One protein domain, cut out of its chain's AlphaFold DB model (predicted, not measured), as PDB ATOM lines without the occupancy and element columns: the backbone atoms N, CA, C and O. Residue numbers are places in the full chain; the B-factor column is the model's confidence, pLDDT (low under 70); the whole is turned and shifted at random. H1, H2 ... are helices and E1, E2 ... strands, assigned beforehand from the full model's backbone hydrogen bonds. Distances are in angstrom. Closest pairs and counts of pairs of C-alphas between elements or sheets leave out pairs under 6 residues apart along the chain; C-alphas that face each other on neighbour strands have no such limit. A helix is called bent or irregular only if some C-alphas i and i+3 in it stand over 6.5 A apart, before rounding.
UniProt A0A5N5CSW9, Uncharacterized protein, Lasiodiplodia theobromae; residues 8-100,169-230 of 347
ATOM      1  N   ASN A   8     191.696 187.734 137.966       72.62
ATOM      2  CA  ASN A   8     191.364 188.474 139.176       72.62
ATOM      3  C   ASN A   8     190.358 187.651 139.977       72.62
ATOM      4  O   ASN A   8     189.236 187.439 139.510       72.62
ATOM      5  N   CYS A   9     190.762 187.174 141.154       72.19
ATOM      6  CA  CYS A   9     189.868 186.446 142.043       72.19
ATOM      7  C   CYS A   9     189.336 187.364 143.148       72.19
ATOM      8  O   CYS A   9     190.112 188.019 143.842       72.19
ATOM      9  N   SER A  10     188.018 187.401 143.335       69.44
ATOM     10  CA  SER A  10     187.369 188.218 144.364       69.44
ATOM     11  C   SER A  10     186.334 187.424 145.156       69.44
ATOM     12  O   SER A  10     185.677 186.526 144.629       69.44
ATOM     13  N   TRP A  11     186.196 187.776 146.436       66.75
ATOM     14  CA  TRP A  11     185.112 187.314 147.298       66.75
ATOM     15  C   TRP A  11     183.986 188.348 147.227       66.75
ATOM     16  O   TRP A  11     184.179 189.474 147.699       66.75
ATOM     17  N   PRO A  12     182.825 188.032 146.633       58.81
ATOM     18  CA  PRO A  12     181.677 188.919 146.718       58.81
ATOM     19  C   PRO A  12     181.278 189.001 148.194       58.81
ATOM     20  O   PRO A  12     180.995 187.986 148.818       58.81
ATOM     21  N   GLY A  13     181.323 190.201 148.776       49.09
ATOM     22  CA  GLY A  13     181.238 190.453 150.224       49.09
ATOM     23  C   GLY A  13     179.910 190.114 150.923       49.09
ATOM     24  O   GLY A  13     179.572 190.764 151.908       49.09
ATOM     25  N   SER A  14     179.146 189.132 150.443       51.88
ATOM     26  CA  SER A  14     177.945 188.605 151.091       51.88
ATOM     27  C   SER A  14     178.283 187.347 151.893       51.88
ATOM     28  O   SER A  14     178.689 186.336 151.331       51.88
ATOM     29  N   GLN A  15     178.062 187.379 153.209       50.09
ATOM     30  CA  GLN A  15     178.329 186.252 154.120       50.09
ATOM     31  C   GLN A  15     177.433 185.016 153.887       50.09
ATOM     32  O   GLN A  15     177.598 184.011 154.571       50.09
ATOM     33  N   THR A  16     176.474 185.069 152.957       50.97
ATOM     34  CA  THR A  16     175.468 184.010 152.778       50.97
ATOM     35  C   THR A  16     175.905 182.866 151.862       50.97
ATOM     36  O   THR A  16     175.380 181.768 152.010       50.97
ATOM     37  N   HIS A  17     176.881 183.072 150.966       53.59
ATOM     38  CA  HIS A  17     177.442 182.017 150.110       53.59
ATOM     39  C   HIS A  17     178.937 182.274 149.870       53.59
ATOM     40  O   HIS A  17     179.278 183.203 149.137       53.59
ATOM     41  N   PRO A  18     179.846 181.497 150.476       57.09
ATOM     42  CA  PRO A  18     181.272 181.754 150.361       57.09
ATOM     43  C   PRO A  18     181.833 181.110 149.085       57.09
ATOM     44  O   PRO A  18     182.363 180.004 149.121       57.09
ATOM     45  N   TYR A  19     181.727 181.809 147.956       63.25
ATOM     46  CA  TYR A  19     182.309 181.383 146.682       63.25
ATOM     47  C   TYR A  19     183.400 182.347 146.204       63.25
ATOM     48  O   TYR A  19     183.297 183.562 146.382       63.25
ATOM     49  N   LEU A  20     184.457 181.802 145.598       69.00
ATOM     50  CA  LEU A  20     185.541 182.563 144.988       69.00
ATOM     51  C   LEU A  20     185.241 182.765 143.499       69.00
ATOM     52  O   LEU A  20     185.124 181.798 142.744       69.00
ATOM     53  N   ASN A  21     185.153 184.026 143.072       74.06
ATOM     54  CA  ASN A  21     184.976 184.392 141.667       74.06
ATOM     55  C   ASN A  21     186.323 184.682 141.040       74.06
ATOM     56  O   ASN A  21     186.882 185.735 141.330       74.06
ATOM     57  N   CYS A  22     186.806 183.817 140.155       76.12
ATOM     58  CA  CYS A  22     188.017 184.072 139.382       76.12
ATOM     59  C   CYS A  22     187.652 184.488 137.957       76.12
ATOM     60  O   CYS A  22     187.181 183.677 137.162       76.12
ATOM     61  N   THR A  23     187.861 185.765 137.636       81.50
ATOM     62  CA  THR A  23     187.647 186.316 136.295       81.50
ATOM     63  C   THR A  23     188.939 186.282 135.504       81.50
ATOM     64  O   THR A  23     189.890 186.981 135.843       81.50
ATOM     65  N   TYR A  24     188.943 185.509 134.426       81.25
ATOM     66  CA  TYR A  24     190.029 185.383 133.468       81.25
ATOM     67  C   TYR A  24     189.794 186.367 132.327       81.25
ATOM     68  O   TYR A  24     188.767 186.304 131.647       81.25
ATOM     69  N   THR A  25     190.727 187.295 132.136       82.31
ATOM     70  CA  THR A  25     190.665 188.296 131.065       82.31
ATOM     71  C   THR A  25     191.779 188.005 130.069       82.31
ATOM     72  O   THR A  25     192.944 188.081 130.451       82.31
ATOM     73  N   PRO A  26     191.457 187.642 128.817       80.88
ATOM     74  CA  PRO A  26     192.456 187.468 127.768       80.88
ATOM     75  C   PRO A  26     193.303 188.731 127.559       80.88
ATOM     76  O   PRO A  26     192.814 189.842 127.752       80.88
ATOM     77  N   GLN A  27     194.555 188.583 127.106       78.94
ATOM     78  CA  GLN A  27     195.387 189.739 126.718       78.94
ATOM     79  C   GLN A  27     194.802 190.504 125.521       78.94
ATOM     80  O   GLN A  27     195.000 191.711 125.394       78.94
ATOM     81  N   ASP A  28     194.098 189.803 124.630       79.69
ATOM     82  CA  ASP A  28     193.425 190.396 123.480       79.69
ATOM     83  C   ASP A  28     191.964 190.714 123.831       79.69
ATOM     84  O   ASP A  28     191.124 189.821 123.957       79.69
ATOM     85  N   ASN A  29     191.660 192.011 123.934       77.94
ATOM     86  CA  ASN A  29     190.333 192.542 124.267       77.94
ATOM     87  C   ASN A  29     189.235 192.178 123.248       77.94
ATOM     88  O   ASN A  29     188.065 192.485 123.474       77.94
ATOM     89  N   ARG A  30     189.580 191.553 122.114       79.75
ATOM     90  CA  ARG A  30     188.598 190.995 121.172       79.75
ATOM     91  C   ARG A  30     187.915 189.736 121.703       79.75
ATOM     92  O   ARG A  30     186.910 189.331 121.127       79.75
ATOM     93  N   PHE A  31     188.447 189.105 122.749       82.00
ATOM     94  CA  PHE A  31     187.865 187.912 123.357       82.00
ATOM     95  C   PHE A  31     187.118 188.259 124.652       82.00
ATOM     96  O   PHE A  31     187.544 189.145 125.393       82.00
ATOM     97  N   PRO A  32     186.003 187.569 124.951       81.56
ATOM     98  CA  PRO A  32     185.238 187.823 126.165       81.56
ATOM     99  C   PRO A  32     186.002 187.330 127.401       81.56
ATOM    100  O   PRO A  32     186.657 186.284 127.368       81.56
ATOM    101  N   SER A  33     185.882 188.056 128.511       81.94
ATOM    102  CA  SER A  33     186.342 187.574 129.817       81.94
ATOM    103  C   SER A  33     185.420 186.473 130.341       81.94
ATOM    104  O   SER A  33     184.207 186.515 130.137       81.94
ATOM    105  N   VAL A  34     185.984 185.508 131.066       80.12
ATOM    106  CA  VAL A  34     185.242 184.371 131.634       80.12
ATOM    107  C   VAL A  34     185.409 184.371 133.138       80.12
ATOM    108  O   VAL A  34     186.528 184.399 133.636       80.12
ATOM    109  N   THR A  35     184.306 184.281 133.874       75.38
ATOM    110  CA  THR A  35     184.347 184.132 135.337       75.38
ATOM    111  C   THR A  35     184.068 182.687 135.724       75.38
ATOM    112  O   THR A  35     182.970 182.198 135.479       75.38
ATOM    113  N   ALA A  36     185.039 181.996 136.311       73.06
ATOM    114  CA  ALA A  36     184.825 180.683 136.907       73.06
ATOM    115  C   ALA A  36     184.501 180.834 138.400       73.06
ATOM    116  O   ALA A  36     185.082 181.687 139.081       73.06
ATOM    117  N   PHE A  37     183.581 180.004 138.890       71.00
ATOM    118  CA  PHE A  37     183.165 179.976 140.291       71.00
ATOM    119  C   PHE A  37     183.781 178.772 140.991       71.00
ATOM    120  O   PHE A  37     183.748 177.658 140.461       71.00
ATOM    121  N   ILE A  38     184.322 178.995 142.184       64.75
ATOM    122  CA  ILE A  38     185.030 177.965 142.940       64.75
ATOM    123  C   ILE A  38     184.514 177.986 144.371       64.75
ATOM    124  O   ILE A  38     184.656 178.994 145.067       64.75
ATOM    125  N   VAL A  39     183.923 176.879 144.812       57.84
ATOM    126  CA  VAL A  39     183.465 176.693 146.191       57.84
ATOM    127  C   VAL A  39     184.044 175.396 146.728       57.84
ATOM    128  O   VAL A  39     183.724 174.328 146.234       57.84
ATOM    129  N   ASP A  40     184.878 175.483 147.764       54.38
ATOM    130  CA  ASP A  40     185.148 174.351 148.654       54.38
ATOM    131  C   ASP A  40     185.298 174.862 150.079       54.38
ATOM    132  O   ASP A  40     186.348 175.385 150.465       54.38
ATOM    133  N   LEU A  41     184.238 174.697 150.865       52.06
ATOM    134  CA  LEU A  41     184.266 174.963 152.294       52.06
ATOM    135  C   LEU A  41     183.467 173.882 153.032       52.06
ATOM    136  O   LEU A  41     182.472 174.161 153.690       52.06
ATOM    137  N   LYS A  42     183.907 172.624 152.899       48.62
ATOM    138  CA  LYS A  42     183.479 171.435 153.675       48.62
ATOM    139  C   LYS A  42     181.997 171.002 153.640       48.62
ATOM    140  O   LYS A  42     181.754 169.877 154.064       48.62
ATOM    141  N   THR A  43     181.029 171.797 153.172       52.75
ATOM    142  CA  THR A  43     179.588 171.424 153.178       52.75
ATOM    143  C   THR A  43     178.712 172.112 152.108       52.75
ATOM    144  O   THR A  43     177.499 172.194 152.291       52.75
ATOM    145  N   LEU A  44     179.267 172.680 151.031       51.72
ATOM    146  CA  LEU A  44     178.492 173.399 149.999       51.72
ATOM    147  C   LEU A  44     179.122 173.162 148.618       51.72
ATOM    148  O   LEU A  44     180.046 173.863 148.209       51.72
ATOM    149  N   ASP A  45     178.633 172.139 147.936       55.94
ATOM    150  CA  ASP A  45     179.299 171.446 146.831       55.94
ATOM    151  C   ASP A  45     179.061 172.121 145.464       55.94
ATOM    152  O   ASP A  45     178.336 171.612 144.627       55.94
ATOM    153  N   THR A  46     179.634 173.299 145.197       58.03
ATOM    154  CA  THR A  46     179.545 173.896 143.841       58.03
ATOM    155  C   THR A  46     180.915 174.224 143.257       58.03
ATOM    156  O   THR A  46     181.556 175.197 143.642       58.03
ATOM    157  N   MET A  47     181.384 173.444 142.284       63.44
ATOM    158  CA  MET A  47     182.695 173.663 141.655       63.44
ATOM    159  C   MET A  47     182.568 173.774 140.146       63.44
ATOM    160  O   MET A  47     181.975 172.909 139.519       63.44
ATOM    161  N   THR A  48     183.161 174.805 139.539       68.00
ATOM    162  CA  THR A  48     183.270 174.887 138.073       68.00
ATOM    163  C   THR A  48     184.580 174.247 137.624       68.00
ATOM    164  O   THR A  48     185.646 174.782 137.919       68.00
ATOM    165  N   PHE A  49     184.508 173.146 136.876       71.81
ATOM    166  CA  PHE A  49     185.691 172.486 136.298       71.81
ATOM    167  C   PHE A  49     186.050 173.047 134.923       71.81
ATOM    168  O   PHE A  49     187.214 173.078 134.514       71.81
ATOM    169  N   PHE A  50     185.027 173.488 134.192       74.75
ATOM    170  CA  PHE A  50     185.177 174.007 132.846       74.75
ATOM    171  C   PHE A  50     184.100 175.034 132.540       74.75
ATOM    172  O   PHE A  50     182.918 174.812 132.797       74.75
ATOM    173  N   ARG A  51     184.509 176.165 131.967       76.62
ATOM    174  CA  ARG A  51     183.586 177.193 131.493       76.62
ATOM    175  C   ARG A  51     184.074 177.783 130.188       76.62
ATOM    176  O   ARG A  51     185.244 178.136 130.060       76.62
ATOM    177  N   THR A  52     183.155 177.964 129.256       77.81
ATOM    178  CA  THR A  52     183.385 178.677 128.007       77.81
ATOM    179  C   THR A  52     182.385 179.810 127.873       77.81
ATOM    180  O   THR A  52     181.207 179.662 128.192       77.81
ATOM    181  N   MET A  53     182.851 180.963 127.403       78.06
ATOM    182  CA  MET A  53     181.985 182.101 127.117       78.06
ATOM    183  C   MET A  53     182.300 182.632 125.734       78.06
ATOM    184  O   MET A  53     183.458 182.923 125.431       78.06
ATOM    185  N   THR A  54     181.268 182.753 124.906       75.81
ATOM    186  CA  THR A  54     181.381 183.361 123.582       75.81
ATOM    187  C   THR A  54     181.030 184.844 123.635       75.81
ATOM    188  O   THR A  54     180.262 185.294 124.485       75.81
ATOM    189  N   GLN A  55     181.615 185.620 122.729       78.31
ATOM    190  CA  GLN A  55     181.213 186.994 122.479       78.31
ATOM    191  C   GLN A  55     179.962 186.993 121.603       78.31
ATOM    192  O   GLN A  55     179.890 186.263 120.613       78.31
ATOM    193  N   THR A  56     178.997 187.843 121.941       70.00
ATOM    194  CA  THR A  56     177.876 188.148 121.057       70.00
ATOM    195  C   THR A  56     178.297 189.225 120.061       70.00
ATOM    196  O   THR A  56     178.902 190.237 120.425       70.00
ATOM    197  N   PHE A  57     178.002 188.998 118.785       65.69
ATOM    198  CA  PHE A  57     178.294 189.946 117.714       65.69
ATOM    199  C   PHE A  57     177.063 190.804 117.432       65.69
ATOM    200  O   PHE A  57     175.925 190.372 117.616       65.69
ATOM    201  N   ALA A  58     177.286 192.037 116.977       63.16
ATOM    202  CA  ALA A  58     176.204 192.827 116.408       63.16
ATOM    203  C   ALA A  58     175.706 192.157 115.113       63.16
ATOM    204  O   ALA A  58     176.503 191.565 114.391       63.16
ATOM    205  N   GLU A  59     174.422 192.335 114.773       58.75
ATOM    206  CA  GLU A  59     173.717 191.719 113.622       58.75
ATOM    207  C   GLU A  59     174.412 191.920 112.246       58.75
ATOM    208  O   GLU A  59     174.036 191.309 111.245       58.75
ATOM    209  N   HIS A  60     175.443 192.772 112.179       61.03
ATOM    210  CA  HIS A  60     176.156 193.169 110.965       61.03
ATOM    211  C   HIS A  60     177.679 192.951 110.984       61.03
ATOM    212  O   HIS A  60     178.351 193.328 110.024       61.03
ATOM    213  N   ASP A  61     178.236 192.347 112.036       65.62
ATOM    214  CA  ASP A  61     179.673 192.071 112.111       65.62
ATOM    215  C   ASP A  61     179.983 190.656 111.603       65.62
ATOM    216  O   ASP A  61     179.743 189.675 112.296       65.62
ATOM    217  N   LEU A  62     180.524 190.550 110.384       67.56
ATOM    218  CA  LEU A  62     181.029 189.293 109.814       67.56
ATOM    219  C   LEU A  62     182.529 189.078 110.030       67.56
ATOM    220  O   LEU A  62     183.090 188.126 109.481       67.56
ATOM    221  N   SER A  63     183.203 189.946 110.788       66.38
ATOM    222  CA  SER A  63     184.637 189.780 111.041       66.38
ATOM    223  C   SER A  63     184.941 188.448 111.725       66.38
ATOM    224  O   SER A  63     186.039 187.922 111.574       66.38
ATOM    225  N   SER A  64     183.968 187.881 112.447       75.44
ATOM    226  CA  SER A  64     184.072 186.563 113.052       75.44
ATOM    227  C   SER A  64     182.708 185.872 113.135       75.44
ATOM    228  O   SER A  64     181.667 186.508 113.288       75.44
ATOM    229  N   LEU A  65     182.718 184.544 113.015       81.12
ATOM    230  CA  LEU A  65     181.558 183.689 113.273       81.12
ATOM    231  C   LEU A  65     181.384 183.429 114.768       81.12
ATOM    232  O   LEU A  65     180.267 183.271 115.248       81.12
ATOM    233  N   MET A  66     182.496 183.360 115.496       85.25
ATOM    234  CA  MET A  66     182.515 183.170 116.938       85.25
ATOM    235  C   MET A  66     183.890 183.529 117.490       85.25
ATOM    236  O   MET A  66     184.918 183.184 116.906       85.25
ATOM    237  N   ARG A  67     183.905 184.149 118.668       87.19
ATOM    238  CA  ARG A  67     185.085 184.274 119.526       87.19
ATOM    239  C   ARG A  67     184.696 183.792 120.901       87.19
ATOM    240  O   ARG A  67     183.680 184.237 121.426       87.19
ATOM    241  N   PHE A  68     185.478 182.896 121.478       87.00
ATOM    242  CA  PHE A  68     185.245 182.451 122.841       87.00
ATOM    243  C   PHE A  68     186.541 182.283 123.601       87.00
ATOM    244  O   PHE A  68     187.614 182.071 123.031       87.00
ATOM    245  N   THR A  69     186.386 182.359 124.909       86.69
ATOM    246  CA  THR A  69     187.422 182.039 125.870       86.69
ATOM    247  C   THR A  69     186.938 180.833 126.658       86.69
ATOM    248  O   THR A  69     185.785 180.782 127.091       86.69
ATOM    249  N   ALA A  70     187.812 179.852 126.811       85.31
ATOM    250  CA  ALA A  70     187.621 178.662 127.613       85.31
ATOM    251  C   ALA A  70     188.560 178.710 128.807       85.31
ATOM    252  O   ALA A  70     189.722 179.088 128.669       85.31
ATOM    253  N   VAL A  71     188.064 178.289 129.959       82.19
ATOM    254  CA  VAL A  71     188.864 178.095 131.161       82.19
ATOM    255  C   VAL A  71     188.636 176.675 131.638       82.19
ATOM    256  O   VAL A  71     187.498 176.280 131.906       82.19
ATOM    257  N   LYS A  72     189.724 175.918 131.741       80.69
ATOM    258  CA  LYS A  72     189.759 174.567 132.290       80.69
ATOM    259  C   LYS A  72     190.659 174.563 133.513       80.69
ATOM    260  O   LYS A  72     191.828 174.919 133.419       80.69
ATOM    261  N   THR A  73     190.139 174.155 134.659       75.06
ATOM    262  CA  THR A  73     190.959 174.008 135.868       75.06
ATOM    263  C   THR A  73     191.608 172.626 135.856       75.06
ATOM    264  O   THR A  73     190.907 171.616 135.805       75.06
ATOM    265  N   LEU A  74     192.939 172.574 135.855       63.22
ATOM    266  CA  LEU A  74     193.727 171.344 135.832       63.22
ATOM    267  C   LEU A  74     194.310 171.134 137.232       63.22
ATOM    268  O   LEU A  74     195.214 171.847 137.637       63.22
ATOM    269  N   GLY A  75     193.814 170.146 137.972       54.59
ATOM    270  CA  GLY A  75     194.473 169.672 139.192       54.59
ATOM    271  C   GLY A  75     193.737 169.931 140.503       54.59
ATOM    272  O   GLY A  75     192.697 170.588 140.561       54.59
ATOM    273  N   ASP A  76     194.306 169.347 141.562       52.09
ATOM    274  CA  ASP A  76     193.841 169.495 142.937       52.09
ATOM    275  C   ASP A  76     193.957 170.951 143.394       52.09
ATOM    276  O   ASP A  76     194.921 171.667 143.094       52.09
ATOM    277  N   LEU A  77     192.959 171.388 144.156       55.00
ATOM    278  CA  LEU A  77     192.898 172.734 144.699       55.00
ATOM    279  C   LEU A  77     194.072 172.969 145.667       55.00
ATOM    280  O   LEU A  77     194.198 172.286 146.685       55.00
ATOM    281  N   ALA A  78     194.911 173.965 145.383       50.91
ATOM    282  CA  ALA A  78     195.981 174.382 146.277       50.91
ATOM    283  C   ALA A  78     195.403 175.062 147.525       50.91
ATOM    284  O   ALA A  78     194.551 175.952 147.446       50.91
ATOM    285  N   HIS A  79     195.904 174.668 148.696       50.16
ATOM    286  CA  HIS A  79     195.580 175.322 149.957       50.16
ATOM    287  C   HIS A  79     196.304 176.666 150.064       50.16
ATOM    288  O   HIS A  79     197.531 176.726 150.093       50.16
ATOM    289  N   THR A  80     195.546 177.751 150.189       52.22
ATOM    290  CA  THR A  80     196.085 179.035 150.649       52.22
ATOM    291  C   THR A  80     196.236 179.032 152.172       52.22
ATOM    292  O   THR A  80     195.581 178.263 152.881       52.22
ATOM    293  N   SER A  81     197.085 179.917 152.700       44.62
ATOM    294  CA  SER A  81     197.382 180.047 154.136       44.62
ATOM    295  C   SER A  81     196.160 180.334 155.022       44.62
ATOM    296  O   SER A  81     196.225 180.110 156.228       44.62
ATOM    297  N   ASN A  82     195.035 180.756 154.433       52.62
ATOM    298  CA  ASN A  82     193.751 180.972 155.109       52.62
ATOM    299  C   ASN A  82     192.785 179.769 155.012       52.62
ATOM    300  O   ASN A  82     191.591 179.918 155.265       52.62
ATOM    301  N   GLY A  83     193.260 178.581 154.617       52.97
ATOM    302  CA  GLY A  83     192.431 177.376 154.469       52.97
ATOM    303  C   GLY A  83     191.538 177.375 153.224       52.97
ATOM    304  O   GLY A  83     190.720 176.476 153.055       52.97
ATOM    305  N   THR A  84     191.699 178.365 152.347       53.81
ATOM    306  CA  THR A  84     190.903 178.547 151.135       53.81
ATOM    307  C   THR A  84     191.558 177.832 149.964       53.81
ATOM    308  O   THR A  84     192.759 177.973 149.735       53.81
ATOM    309  N   LYS A  85     190.774 177.040 149.242       53.22
ATOM    310  CA  LYS A  85     191.220 176.234 148.111       53.22
ATOM    311  C   LYS A  85     191.118 177.050 146.819       53.22
ATOM    312  O   LYS A  85     190.043 177.528 146.474       53.22
ATOM    313  N   VAL A  86     192.244 177.249 146.141       58.38
ATOM    314  CA  VAL A  86     192.355 177.975 144.862       58.38
ATOM    315  C   VAL A  86     192.842 176.977 143.805       58.38
ATOM    316  O   VAL A  86     193.603 176.078 144.167       58.38
ATOM    317  N   PRO A  87     192.439 177.062 142.523       59.47
ATOM    318  CA  PRO A  87     192.979 176.192 141.487       59.47
ATOM    319  C   PRO A  87     194.483 176.393 141.437       59.47
ATOM    320  O   PRO A  87     194.951 177.529 141.352       59.47
ATOM    321  N   SER A  88     195.219 175.293 141.550       56.69
ATOM    322  CA  SER A  88     196.673 175.305 141.428       56.69
ATOM    323  C   SER A  88     197.074 175.688 140.006       56.69
ATOM    324  O   SER A  88     197.900 176.582 139.852       56.69
ATOM    325  N   ASP A  89     196.396 175.114 139.004       69.19
ATOM    326  CA  ASP A  89     196.605 175.406 137.589       69.19
ATOM    327  C   ASP A  89     195.275 175.577 136.827       69.19
ATOM    328  O   ASP A  89     194.317 174.813 136.977       69.19
ATOM    329  N   ALA A  90     195.208 176.602 135.976       74.81
ATOM    330  CA  ALA A  90     194.103 176.827 135.050       74.81
ATOM    331  C   ALA A  90     194.646 177.032 133.632       74.81
ATOM    332  O   ALA A  90     195.493 177.892 133.390       74.81
ATOM    333  N   GLU A  91     194.142 176.245 132.690       80.81
ATOM    334  CA  GLU A  91     194.384 176.402 131.262       80.81
ATOM    335  C   GLU A  91     193.331 177.346 130.683       80.81
ATOM    336  O   GLU A  91     192.127 177.076 130.732       80.81
ATOM    337  N   VAL A  92     193.795 178.475 130.147       83.06
ATOM    338  CA  VAL A  92     192.956 179.457 129.460       83.06
ATOM    339  C   VAL A  92     193.228 179.362 127.968       83.06
ATOM    340  O   VAL A  92     194.355 179.586 127.526       83.06
ATOM    341  N   THR A  93     192.185 179.082 127.192       86.06
ATOM    342  CA  THR A  93     192.277 178.902 125.741       86.06
ATOM    343  C   THR A  93     191.338 179.873 125.042       86.06
ATOM    344  O   THR A  93     190.141 179.900 125.312       86.06
ATOM    345  N   THR A  94     191.870 180.669 124.119       88.25
ATOM    346  CA  THR A  94     191.090 181.592 123.283       88.25
ATOM    347  C   THR A  94     190.980 181.051 121.868       88.25
ATOM    348  O   THR A  94     191.991 180.682 121.267       88.25
ATOM    349  N   CYS A  95     189.775 181.040 121.305       87.88
ATOM    350  CA  CYS A  95     189.527 180.537 119.957       87.88
ATOM    351  C   CYS A  95     188.610 181.476 119.174       87.88
ATOM    352  O   CYS A  95     187.628 182.002 119.704       87.88
ATOM    353  N   SER A  96     188.916 181.657 117.891       86.50
ATOM    354  CA  SER A  96     188.111 182.425 116.944       86.50
ATOM    355  C   SER A  96     187.858 181.614 115.681       86.50
ATOM    356  O   SER A  96     188.784 181.005 115.148       86.50
ATOM    357  N   MET A  97     186.626 181.644 115.180       86.00
ATOM    358  CA  MET A  97     186.267 181.070 113.885       86.00
ATOM    359  C   MET A  97     185.893 182.193 112.930       86.00
ATOM    360  O   MET A  97     185.123 183.089 113.279       86.00
ATOM    361  N   GLU A  98     186.440 182.152 111.725       82.62
ATOM    362  CA  GLU A  98     186.246 183.178 110.705       82.62
ATOM    363  C   GLU A  98     186.019 182.507 109.348       82.62
ATOM    364  O   GLU A  98     186.452 181.374 109.113       82.62
ATOM    365  N   PHE A  99     185.330 183.200 108.442       80.44
ATOM    366  CA  PHE A  99     185.234 182.738 107.062       80.44
ATOM    367  C   PHE A  99     186.609 182.780 106.404       80.44
ATOM    368  O   PHE A  99     187.378 183.711 106.614       80.44
ATOM    369  N   CYS A 100     186.911 181.797 105.563       79.38
ATOM    370  CA  CYS A 100     188.152 181.764 104.803       79.38
ATOM    371  C   CYS A 100     187.923 181.205 103.399       79.38
ATOM    372  O   CYS A 100     186.921 180.543 103.118       79.38
ATOM    373  N   ASN A 169     172.244 183.396 111.944       81.38
ATOM    374  CA  ASN A 169     171.816 182.128 112.532       81.38
ATOM    375  C   ASN A 169     173.012 181.276 112.964       81.38
ATOM    376  O   ASN A 169     172.964 180.648 114.018       81.38
ATOM    377  N   TRP A 170     174.102 181.287 112.198       84.94
ATOM    378  CA  TRP A 170     175.331 180.601 112.577       84.94
ATOM    379  C   TRP A 170     176.036 181.240 113.761       84.94
ATOM    380  O   TRP A 170     176.454 180.512 114.653       84.94
ATOM    381  N   GLN A 171     176.133 182.568 113.816       83.12
ATOM    382  CA  GLN A 171     176.680 183.256 114.986       83.12
ATOM    383  C   GLN A 171     175.897 182.899 116.250       83.12
ATOM    384  O   GLN A 171     176.498 182.536 117.257       83.12
ATOM    385  N   ASN A 172     174.563 182.908 116.184       80.06
ATOM    386  CA  ASN A 172     173.720 182.503 117.308       80.06
ATOM    387  C   ASN A 172     173.894 181.028 117.670       80.06
ATOM    388  O   ASN A 172     173.999 180.692 118.848       80.06
ATOM    389  N   TYR A 173     173.939 180.148 116.667       83.31
ATOM    390  CA  TYR A 173     174.130 178.720 116.888       83.31
ATOM    391  C   TYR A 173     175.478 178.438 117.551       83.31
ATOM    392  O   TYR A 173     175.518 177.788 118.590       83.31
ATOM    393  N   PHE A 174     176.575 178.968 117.007       85.31
ATOM    394  CA  PHE A 174     177.910 178.772 117.566       85.31
ATOM    395  C   PHE A 174     178.079 179.466 118.915       85.31
ATOM    396  O   PHE A 174     178.696 178.897 119.811       85.31
ATOM    397  N   SER A 175     177.494 180.650 119.106       80.38
ATOM    398  CA  SER A 175     177.505 181.326 120.402       80.38
ATOM    399  C   SER A 175     176.860 180.456 121.483       80.38
ATOM    400  O   SER A 175     177.458 180.250 122.536       80.38
ATOM    401  N   LYS A 176     175.699 179.853 121.205       77.81
ATOM    402  CA  LYS A 176     175.049 178.916 122.134       77.81
ATOM    403  C   LYS A 176     175.834 177.616 122.290       77.81
ATOM    404  O   LYS A 176     176.065 177.172 123.406       77.81
ATOM    405  N   PHE A 177     176.289 177.032 121.183       80.19
ATOM    406  CA  PHE A 177     177.010 175.760 121.181       80.19
ATOM    407  C   PHE A 177     178.316 175.826 121.977       80.19
ATOM    408  O   PHE A 177     178.662 174.856 122.636       80.19
ATOM    409  N   PHE A 178     179.037 176.950 121.934       81.81
ATOM    410  CA  PHE A 178     180.323 177.122 122.614       81.81
ATOM    411  C   PHE A 178     180.233 177.914 123.925       81.81
ATOM    412  O   PHE A 178     181.270 178.146 124.541       81.81
ATOM    413  N   THR A 179     179.047 178.323 124.387       79.38
ATOM    414  CA  THR A 179     178.865 178.922 125.725       79.38
ATOM    415  C   THR A 179     178.343 177.859 126.675       79.38
ATOM    416  O   THR A 179     177.158 177.553 126.672       79.38
ATOM    417  N   LEU A 180     179.238 177.262 127.459       76.94
ATOM    418  CA  LEU A 180     178.953 176.067 128.248       76.94
ATOM    419  C   LEU A 180     179.593 176.169 129.632       76.94
ATOM    420  O   LEU A 180     180.606 176.844 129.833       76.94
ATOM    421  N   LEU A 181     179.014 175.453 130.591       73.75
ATOM    422  CA  LEU A 181     179.517 175.344 131.954       73.75
ATOM    423  C   LEU A 181     179.402 173.889 132.418       73.75
ATOM    424  O   LEU A 181     178.321 173.309 132.383       73.75
ATOM    425  N   VAL A 182     180.514 173.322 132.879       71.50
ATOM    426  CA  VAL A 182     180.564 172.016 133.538       71.50
ATOM    427  C   VAL A 182     181.003 172.232 134.975       71.50
ATOM    428  O   VAL A 182     182.082 172.781 135.235       71.50
ATOM    429  N   GLY A 183     180.166 171.784 135.903       67.62
ATOM    430  CA  GLY A 183     180.460 171.871 137.317       67.62
ATOM    431  C   GLY A 183     179.780 170.794 138.145       67.62
ATOM    432  O   GLY A 183     178.922 170.061 137.667       67.62
ATOM    433  N   ASP A 184     180.211 170.702 139.391       63.38
ATOM    434  CA  ASP A 184     179.482 170.026 140.456       63.38
ATOM    435  C   ASP A 184     178.474 171.018 141.052       63.38
ATOM    436  O   ASP A 184     178.782 172.212 141.156       63.38
ATOM    437  N   ASP A 185     177.275 170.558 141.394       59.19
ATOM    438  CA  ASP A 185     176.286 171.358 142.118       59.19
ATOM    439  C   ASP A 185     175.830 170.760 143.456       59.19
ATOM    440  O   ASP A 185     174.949 171.334 144.108       59.19
ATOM    441  N   GLY A 186     176.465 169.665 143.886       52.59
ATOM    442  CA  GLY A 186     176.253 169.051 145.191       52.59
ATOM    443  C   GLY A 186     175.245 167.936 145.217       52.59
ATOM    444  O   GLY A 186     174.957 167.360 146.267       52.59
ATOM    445  N   SER A 187     174.718 167.606 144.053       50.78
ATOM    446  CA  SER A 187     174.205 166.282 143.788       50.78
ATOM    447  C   SER A 187     175.380 165.349 143.453       50.78
ATOM    448  O   SER A 187     176.407 165.775 142.941       50.78
ATOM    449  N   SER A 188     175.248 164.048 143.721       45.12
ATOM    450  CA  SER A 188     176.265 163.031 143.401       45.12
ATOM    451  C   SER A 188     176.572 162.877 141.893       45.12
ATOM    452  O   SER A 188     177.279 161.943 141.509       45.12
ATOM    453  N   GLU A 189     176.031 163.743 141.036       43.16
ATOM    454  CA  GLU A 189     176.186 163.749 139.587       43.16
ATOM    455  C   GLU A 189     176.743 165.105 139.115       43.16
ATOM    456  O   GLU A 189     176.333 166.163 139.575       43.16
ATOM    457  N   VAL A 190     177.685 165.090 138.166       48.03
ATOM    458  CA  VAL A 190     178.205 166.316 137.534       48.03
ATOM    459  C   VAL A 190     177.078 166.971 136.735       48.03
ATOM    460  O   VAL A 190     176.646 166.431 135.714       48.03
ATOM    461  N   HIS A 191     176.619 168.144 137.169       47.28
ATOM    462  CA  HIS A 191     175.532 168.868 136.522       47.28
ATOM    463  C   HIS A 191     176.046 169.918 135.532       47.28
ATOM    464  O   HIS A 191     176.758 170.869 135.863       47.28
ATOM    465  N   VAL A 192     175.611 169.792 134.281       51.62
ATOM    466  CA  VAL A 192     175.769 170.837 133.267       51.62
ATOM    467  C   VAL A 192     174.687 171.891 133.521       51.62
ATOM    468  O   VAL A 192     173.536 171.726 133.117       51.62
ATOM    469  N   LYS A 193     175.015 172.966 134.254       46.59
ATOM    470  CA  LYS A 193     174.074 174.080 134.457       46.59
ATOM    471  C   LYS A 193     173.996 174.924 133.189       46.59
ATOM    472  O   LYS A 193     174.909 175.685 132.871       46.59
ATOM    473  N   MET A 194     172.882 174.766 132.486       49.00
ATOM    474  CA  MET A 194     172.555 175.478 131.257       49.00
ATOM    475  C   MET A 194     171.772 176.751 131.536       49.00
ATOM    476  O   MET A 194     170.728 176.727 132.187       49.00
ATOM    477  N   GLU A 195     172.227 177.847 130.946       49.22
ATOM    478  CA  GLU A 195     171.363 178.976 130.624       49.22
ATOM    479  C   GLU A 195     170.568 178.583 129.361       49.22
ATOM    480  O   GLU A 195     170.976 178.880 128.249       49.22
ATOM    481  N   GLU A 196     169.494 177.803 129.544       45.31
ATOM    482  CA  GLU A 196     168.414 177.564 128.561       45.31
ATOM    483  C   GLU A 196     168.847 177.045 127.156       45.31
ATOM    484  O   GLU A 196     168.679 177.746 126.159       45.31
ATOM    485  N   VAL A 197     169.394 175.815 127.025       49.72
ATOM    486  CA  VAL A 197     169.740 175.218 125.702       49.72
ATOM    487  C   VAL A 197     169.536 173.682 125.630       49.72
ATOM    488  O   VAL A 197     169.672 172.982 126.626       49.72
ATOM    489  N   ASP A 198     169.200 173.190 124.424       56.75
ATOM    490  CA  ASP A 198     168.909 171.807 123.981       56.75
ATOM    491  C   ASP A 198     170.003 170.738 124.250       56.75
ATOM    492  O   ASP A 198     171.191 171.055 124.326       56.75
ATOM    493  N   ASP A 199     169.628 169.444 124.226       56.19
ATOM    494  CA  ASP A 199     170.477 168.240 124.430       56.19
ATOM    495  C   ASP A 199     171.840 168.238 123.701       56.19
ATOM    496  O   ASP A 199     172.826 167.679 124.188       56.19
ATOM    497  N   ILE A 200     171.925 168.880 122.533       59.25
ATOM    498  CA  ILE A 200     173.150 168.987 121.721       59.25
ATOM    499  C   ILE A 200     174.272 169.689 122.499       59.25
ATOM    500  O   ILE A 200     175.440 169.298 122.421       59.25
ATOM    501  N   SER A 201     173.927 170.692 123.302       60.91
ATOM    502  CA  SER A 201     174.898 171.462 124.078       60.91
ATOM    503  C   SER A 201     175.518 170.652 125.230       60.91
ATOM    504  O   SER A 201     176.692 170.848 125.549       60.91
ATOM    505  N   ASN A 202     174.808 169.650 125.769       60.31
ATOM    506  CA  ASN A 202     175.344 168.739 126.793       60.31
ATOM    507  C   ASN A 202     176.484 167.882 126.229       60.31
ATOM    508  O   ASN A 202     177.545 167.743 126.843       60.31
ATOM    509  N   THR A 203     176.299 167.357 125.013       65.31
ATOM    510  CA  THR A 203     177.339 166.575 124.326       65.31
ATOM    511  C   THR A 203     178.542 167.431 123.924       65.31
ATOM    512  O   THR A 203     179.686 166.977 124.028       65.31
ATOM    513  N   ALA A 204     178.308 168.689 123.536       69.94
ATOM    514  CA  ALA A 204     179.366 169.644 123.230       69.94
ATOM    515  C   ALA A 204     180.213 169.967 124.470       69.94
ATOM    516  O   ALA A 204     181.441 169.985 124.382       69.94
ATOM    517  N   ALA A 205     179.576 170.142 125.632       68.69
ATOM    518  CA  ALA A 205     180.247 170.500 126.882       68.69
ATOM    519  C   ALA A 205     181.173 169.381 127.359       68.69
ATOM    520  O   ALA A 205     182.345 169.622 127.651       68.69
ATOM    521  N   ALA A 206     180.675 168.142 127.350       69.25
ATOM    522  CA  ALA A 206     181.471 166.965 127.678       69.25
ATOM    523  C   ALA A 206     182.640 166.769 126.696       69.25
ATOM    524  O   ALA A 206     183.762 166.470 127.112       69.25
ATOM    525  N   SER A 207     182.406 166.984 125.397       76.06
ATOM    526  CA  SER A 207     183.442 166.841 124.367       76.06
ATOM    527  C   SER A 207     184.535 167.902 124.503       76.06
ATOM    528  O   SER A 207     185.715 167.567 124.460       76.06
ATOM    529  N   LEU A 208     184.168 169.167 124.730       80.75
ATOM    530  CA  LEU A 208     185.116 170.272 124.911       80.75
ATOM    531  C   LEU A 208     185.916 170.164 126.214       80.75
ATOM    532  O   LEU A 208     187.075 170.566 126.249       80.75
ATOM    533  N   TYR A 209     185.322 169.603 127.268       78.38
ATOM    534  CA  TYR A 209     186.021 169.364 128.528       78.38
ATOM    535  C   TYR A 209     187.056 168.230 128.423       78.38
ATOM    536  O   TYR A 209     188.180 168.351 128.927       78.38
ATOM    537  N   THR A 210     186.682 167.121 127.779       81.19
ATOM    538  CA  THR A 210     187.499 165.895 127.717       81.19
ATOM    539  C   THR A 210     188.531 165.900 126.591       81.19
ATOM    540  O   THR A 210     189.583 165.280 126.734       81.19
ATOM    541  N   SER A 211     188.256 166.604 125.493       85.12
ATOM    542  CA  SER A 211     189.091 166.604 124.287       85.12
ATOM    543  C   SER A 211     189.971 167.850 124.183       85.12
ATOM    544  O   SER A 211     189.825 168.815 124.933       85.12
ATOM    545  N   ASN A 212     190.893 167.849 123.219       86.25
ATOM    546  CA  ASN A 212     191.671 169.037 122.887       86.25
ATOM    547  C   ASN A 212     190.774 170.068 122.178       86.25
ATOM    548  O   ASN A 212     190.285 169.814 121.077       86.25
ATOM    549  N   ILE A 213     190.585 171.242 122.787       85.44
ATOM    550  CA  ILE A 213     189.720 172.311 122.256       85.44
ATOM    551  C   ILE A 213     190.134 172.708 120.833       85.44
ATOM    552  O   ILE A 213     189.270 172.895 119.977       85.44
ATOM    553  N   SER A 214     191.439 172.776 120.551       86.69
ATOM    554  CA  SER A 214     191.939 173.110 119.214       86.69
ATOM    555  C   SER A 214     191.513 172.075 118.175       86.69
ATOM    556  O   SER A 214     191.173 172.438 117.052       86.69
ATOM    557  N   GLU A 215     191.520 170.793 118.538       88.12
ATOM    558  CA  GLU A 215     191.112 169.705 117.651       88.12
ATOM    559  C   GLU A 215     189.596 169.696 117.439       88.12
ATOM    560  O   GLU A 215     189.129 169.508 116.317       88.12
ATOM    561  N   VAL A 216     188.813 169.950 118.495       87.69
ATOM    562  CA  VAL A 216     187.349 170.053 118.394       87.69
ATOM    563  C   VAL A 216     186.957 171.204 117.472       87.69
ATOM    564  O   VAL A 216     186.163 171.002 116.556       87.69
ATOM    565  N   VAL A 217     187.534 172.393 117.662       88.06
ATOM    566  CA  VAL A 217     187.242 173.562 116.817       88.06
ATOM    567  C   VAL A 217     187.657 173.310 115.362       88.06
ATOM    568  O   VAL A 217     186.891 173.641 114.455       88.06
ATOM    569  N   ASP A 218     188.801 172.663 115.120       87.44
ATOM    570  CA  ASP A 218     189.240 172.281 113.770       87.44
ATOM    571  C   ASP A 218     188.308 171.237 113.121       87.44
ATOM    572  O   ASP A 218     187.913 171.376 111.962       87.44
ATOM    573  N   ASN A 219     187.873 170.223 113.877       88.44
ATOM    574  CA  ASN A 219     186.892 169.229 113.428       88.44
ATOM    575  C   ASN A 219     185.538 169.871 113.081       88.44
ATOM    576  O   ASN A 219     184.934 169.518 112.061       88.44
ATOM    577  N   VAL A 220     185.069 170.826 113.892       89.06
ATOM    578  CA  VAL A 220     183.837 171.583 113.625       89.06
ATOM    579  C   VAL A 220     184.001 172.417 112.358       89.06
ATOM    580  O   VAL A 220     183.163 172.319 111.462       89.06
ATOM    581  N   ALA A 221     185.100 173.165 112.220       87.94
ATOM    582  CA  ALA A 221     185.376 173.968 111.029       87.94
ATOM    583  C   ALA A 221     185.423 173.108 109.754       87.94
ATOM    584  O   ALA A 221     184.822 173.465 108.735       87.94
ATOM    585  N   ARG A 222     186.072 171.937 109.811       87.38
ATOM    586  CA  ARG A 222     186.096 170.967 108.706       87.38
ATOM    587  C   ARG A 222     184.703 170.448 108.379       87.38
ATOM    588  O   ARG A 222     184.311 170.481 107.216       87.38
ATOM    589  N   THR A 223     183.937 170.023 109.380       88.38
ATOM    590  CA  THR A 223     182.569 169.513 109.188       88.38
ATOM    591  C   THR A 223     181.669 170.562 108.544       88.38
ATOM    592  O   THR A 223     181.029 170.287 107.532       88.38
ATOM    593  N   VAL A 224     181.678 171.791 109.062       87.25
ATOM    594  CA  VAL A 224     180.909 172.913 108.508       87.25
ATOM    595  C   VAL A 224     181.343 173.211 107.070       87.25
ATOM    596  O   VAL A 224     180.495 173.389 106.200       87.25
ATOM    597  N   THR A 225     182.648 173.171 106.779       85.88
ATOM    598  CA  THR A 225     183.177 173.337 105.413       85.88
ATOM    599  C   THR A 225     182.688 172.240 104.466       85.88
ATOM    600  O   THR A 225     182.359 172.520 103.312       85.88
ATOM    601  N   HIS A 226     182.628 170.990 104.926       84.00
ATOM    602  CA  HIS A 226     182.086 169.886 104.138       84.00
ATOM    603  C   HIS A 226     180.589 170.062 103.881       84.00
ATOM    604  O   HIS A 226     180.162 169.913 102.740       84.00
ATOM    605  N   LEU A 227     179.815 170.463 104.892       85.06
ATOM    606  CA  LEU A 227     178.378 170.718 104.756       85.06
ATOM    607  C   LEU A 227     178.079 171.880 103.801       85.06
ATOM    608  O   LEU A 227     177.205 171.760 102.951       85.06
ATOM    609  N   MET A 228     178.845 172.975 103.865       81.62
ATOM    610  CA  MET A 228     178.729 174.092 102.916       81.62
ATOM    611  C   MET A 228     178.884 173.654 101.454       81.62
ATOM    612  O   MET A 228     178.274 174.247 100.564       81.62
ATOM    613  N   ARG A 229     179.744 172.657 101.219       78.44
ATOM    614  CA  ARG A 229     180.107 172.141  99.895       78.44
ATOM    615  C   ARG A 229     179.294 170.922  99.471       78.44
ATOM    616  O   ARG A 229     179.456 170.502  98.330       78.44
ATOM    617  N   SER A 230     178.505 170.342 100.372       79.25
ATOM    618  CA  SER A 230     177.699 169.156 100.088       79.25
ATOM    619  C   SER A 230     176.528 169.508  99.173       79.25
ATOM    620  O   SER A 230     175.983 170.613  99.239       79.25
TER     621      SER A 230
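This is residues 8 to 100 and 169 to 230 of the 347 residues of an uncharacterized protein of Lasiodiplodia theobromae (UniProt A0A5N5CSW9). A long, twisted and bent sheet of four strands, E6, E5, E4 and E7, has three helices, H1, H2 and H3, over one face; a small sheet, E1, E2 and E3, packs over the opposite face with its strand E3, while E2 and E1 step away from it. H3 reaches toward one end of the longest axis and the tip of the hairpin E5 and E6 toward the other. The printed part has 155 residues, mixed helices and strands, in the order E1 E2 E3 E4 E5 E6 H1 E7 H2 H3. Both sheets, E6 E5 E4 E7 and E1 E2 E3, are antiparallel. It is compact, with a radius of gyration of the C-alphas of 16.9 A, yet elongated, spanning 56 by 33 by 25 A.

E1, residues 8 to 10, begins at C-alpha 8 (191.364, 188.474, 139.176). E2 is residues 20 to 24 and E3 residues 34 to 38. E4, residues 47 to 54, is 20.6 A long and bends by 58 degrees at residue 50. E5, residues 66 to 79, is 36.4 A long and bends by 69 degrees at residue 76. E6, residues 85 to 97, is 34.9 A long and bends by 59 degrees at residue 88. H1 is residues 169 to 178, E7 residues 180 to 184 and H2 residues 199 to 210. H3, residues 213 to 229, is 24.3 A long and ends at C-alpha 229 (180.107, 172.141, 99.895).

E1 E2 E3 is a meander, each strand the antiparallel neighbour of the one before, with N 8 and O 23 at 2.9 A and N 22 and O 36 at 2.9 A. The C-alphas of Ile 38 in E3 and Met 47 in E4, the closest of the two, are 5.1 A apart. E4 E5 E6 is a second meander, with N 71 and O 51 at 2.8 A and N 70 and O 93 at 2.8 A. E7 pairs with E4, N 182 and O 50 at 2.8 A. H1, H2 and H3 on the same face make two layers, helices over a sheet, at heights of 6.6 A, 8.3 A and 9.8 A. H2 runs across the strands, at 71 degrees to E7 on the local plane. With residues 200 to 205 alone it touches H1, closest at the C-alphas of Phe 177 and Ser 201, 5.6 A. H3 is over E6; H1 and H3 are apart. Every O i to N i+4 pair is within hydrogen-bond range in H1 and H3, and 7 of 8 in H2.

The C-alphas of Ser 81 and Ser 230, the two farthest apart, are 58.5 A apart. Residues 101 to 168 are not printed, and C-alphas 100 and 169 lie 18.1 A apart across this cut. The links E4 to E5 and E7 to H2 are long. Mean pLDDT of the printed part is 70.4; 69 residues are under 70, among them 74 to 89 and 183 to 206.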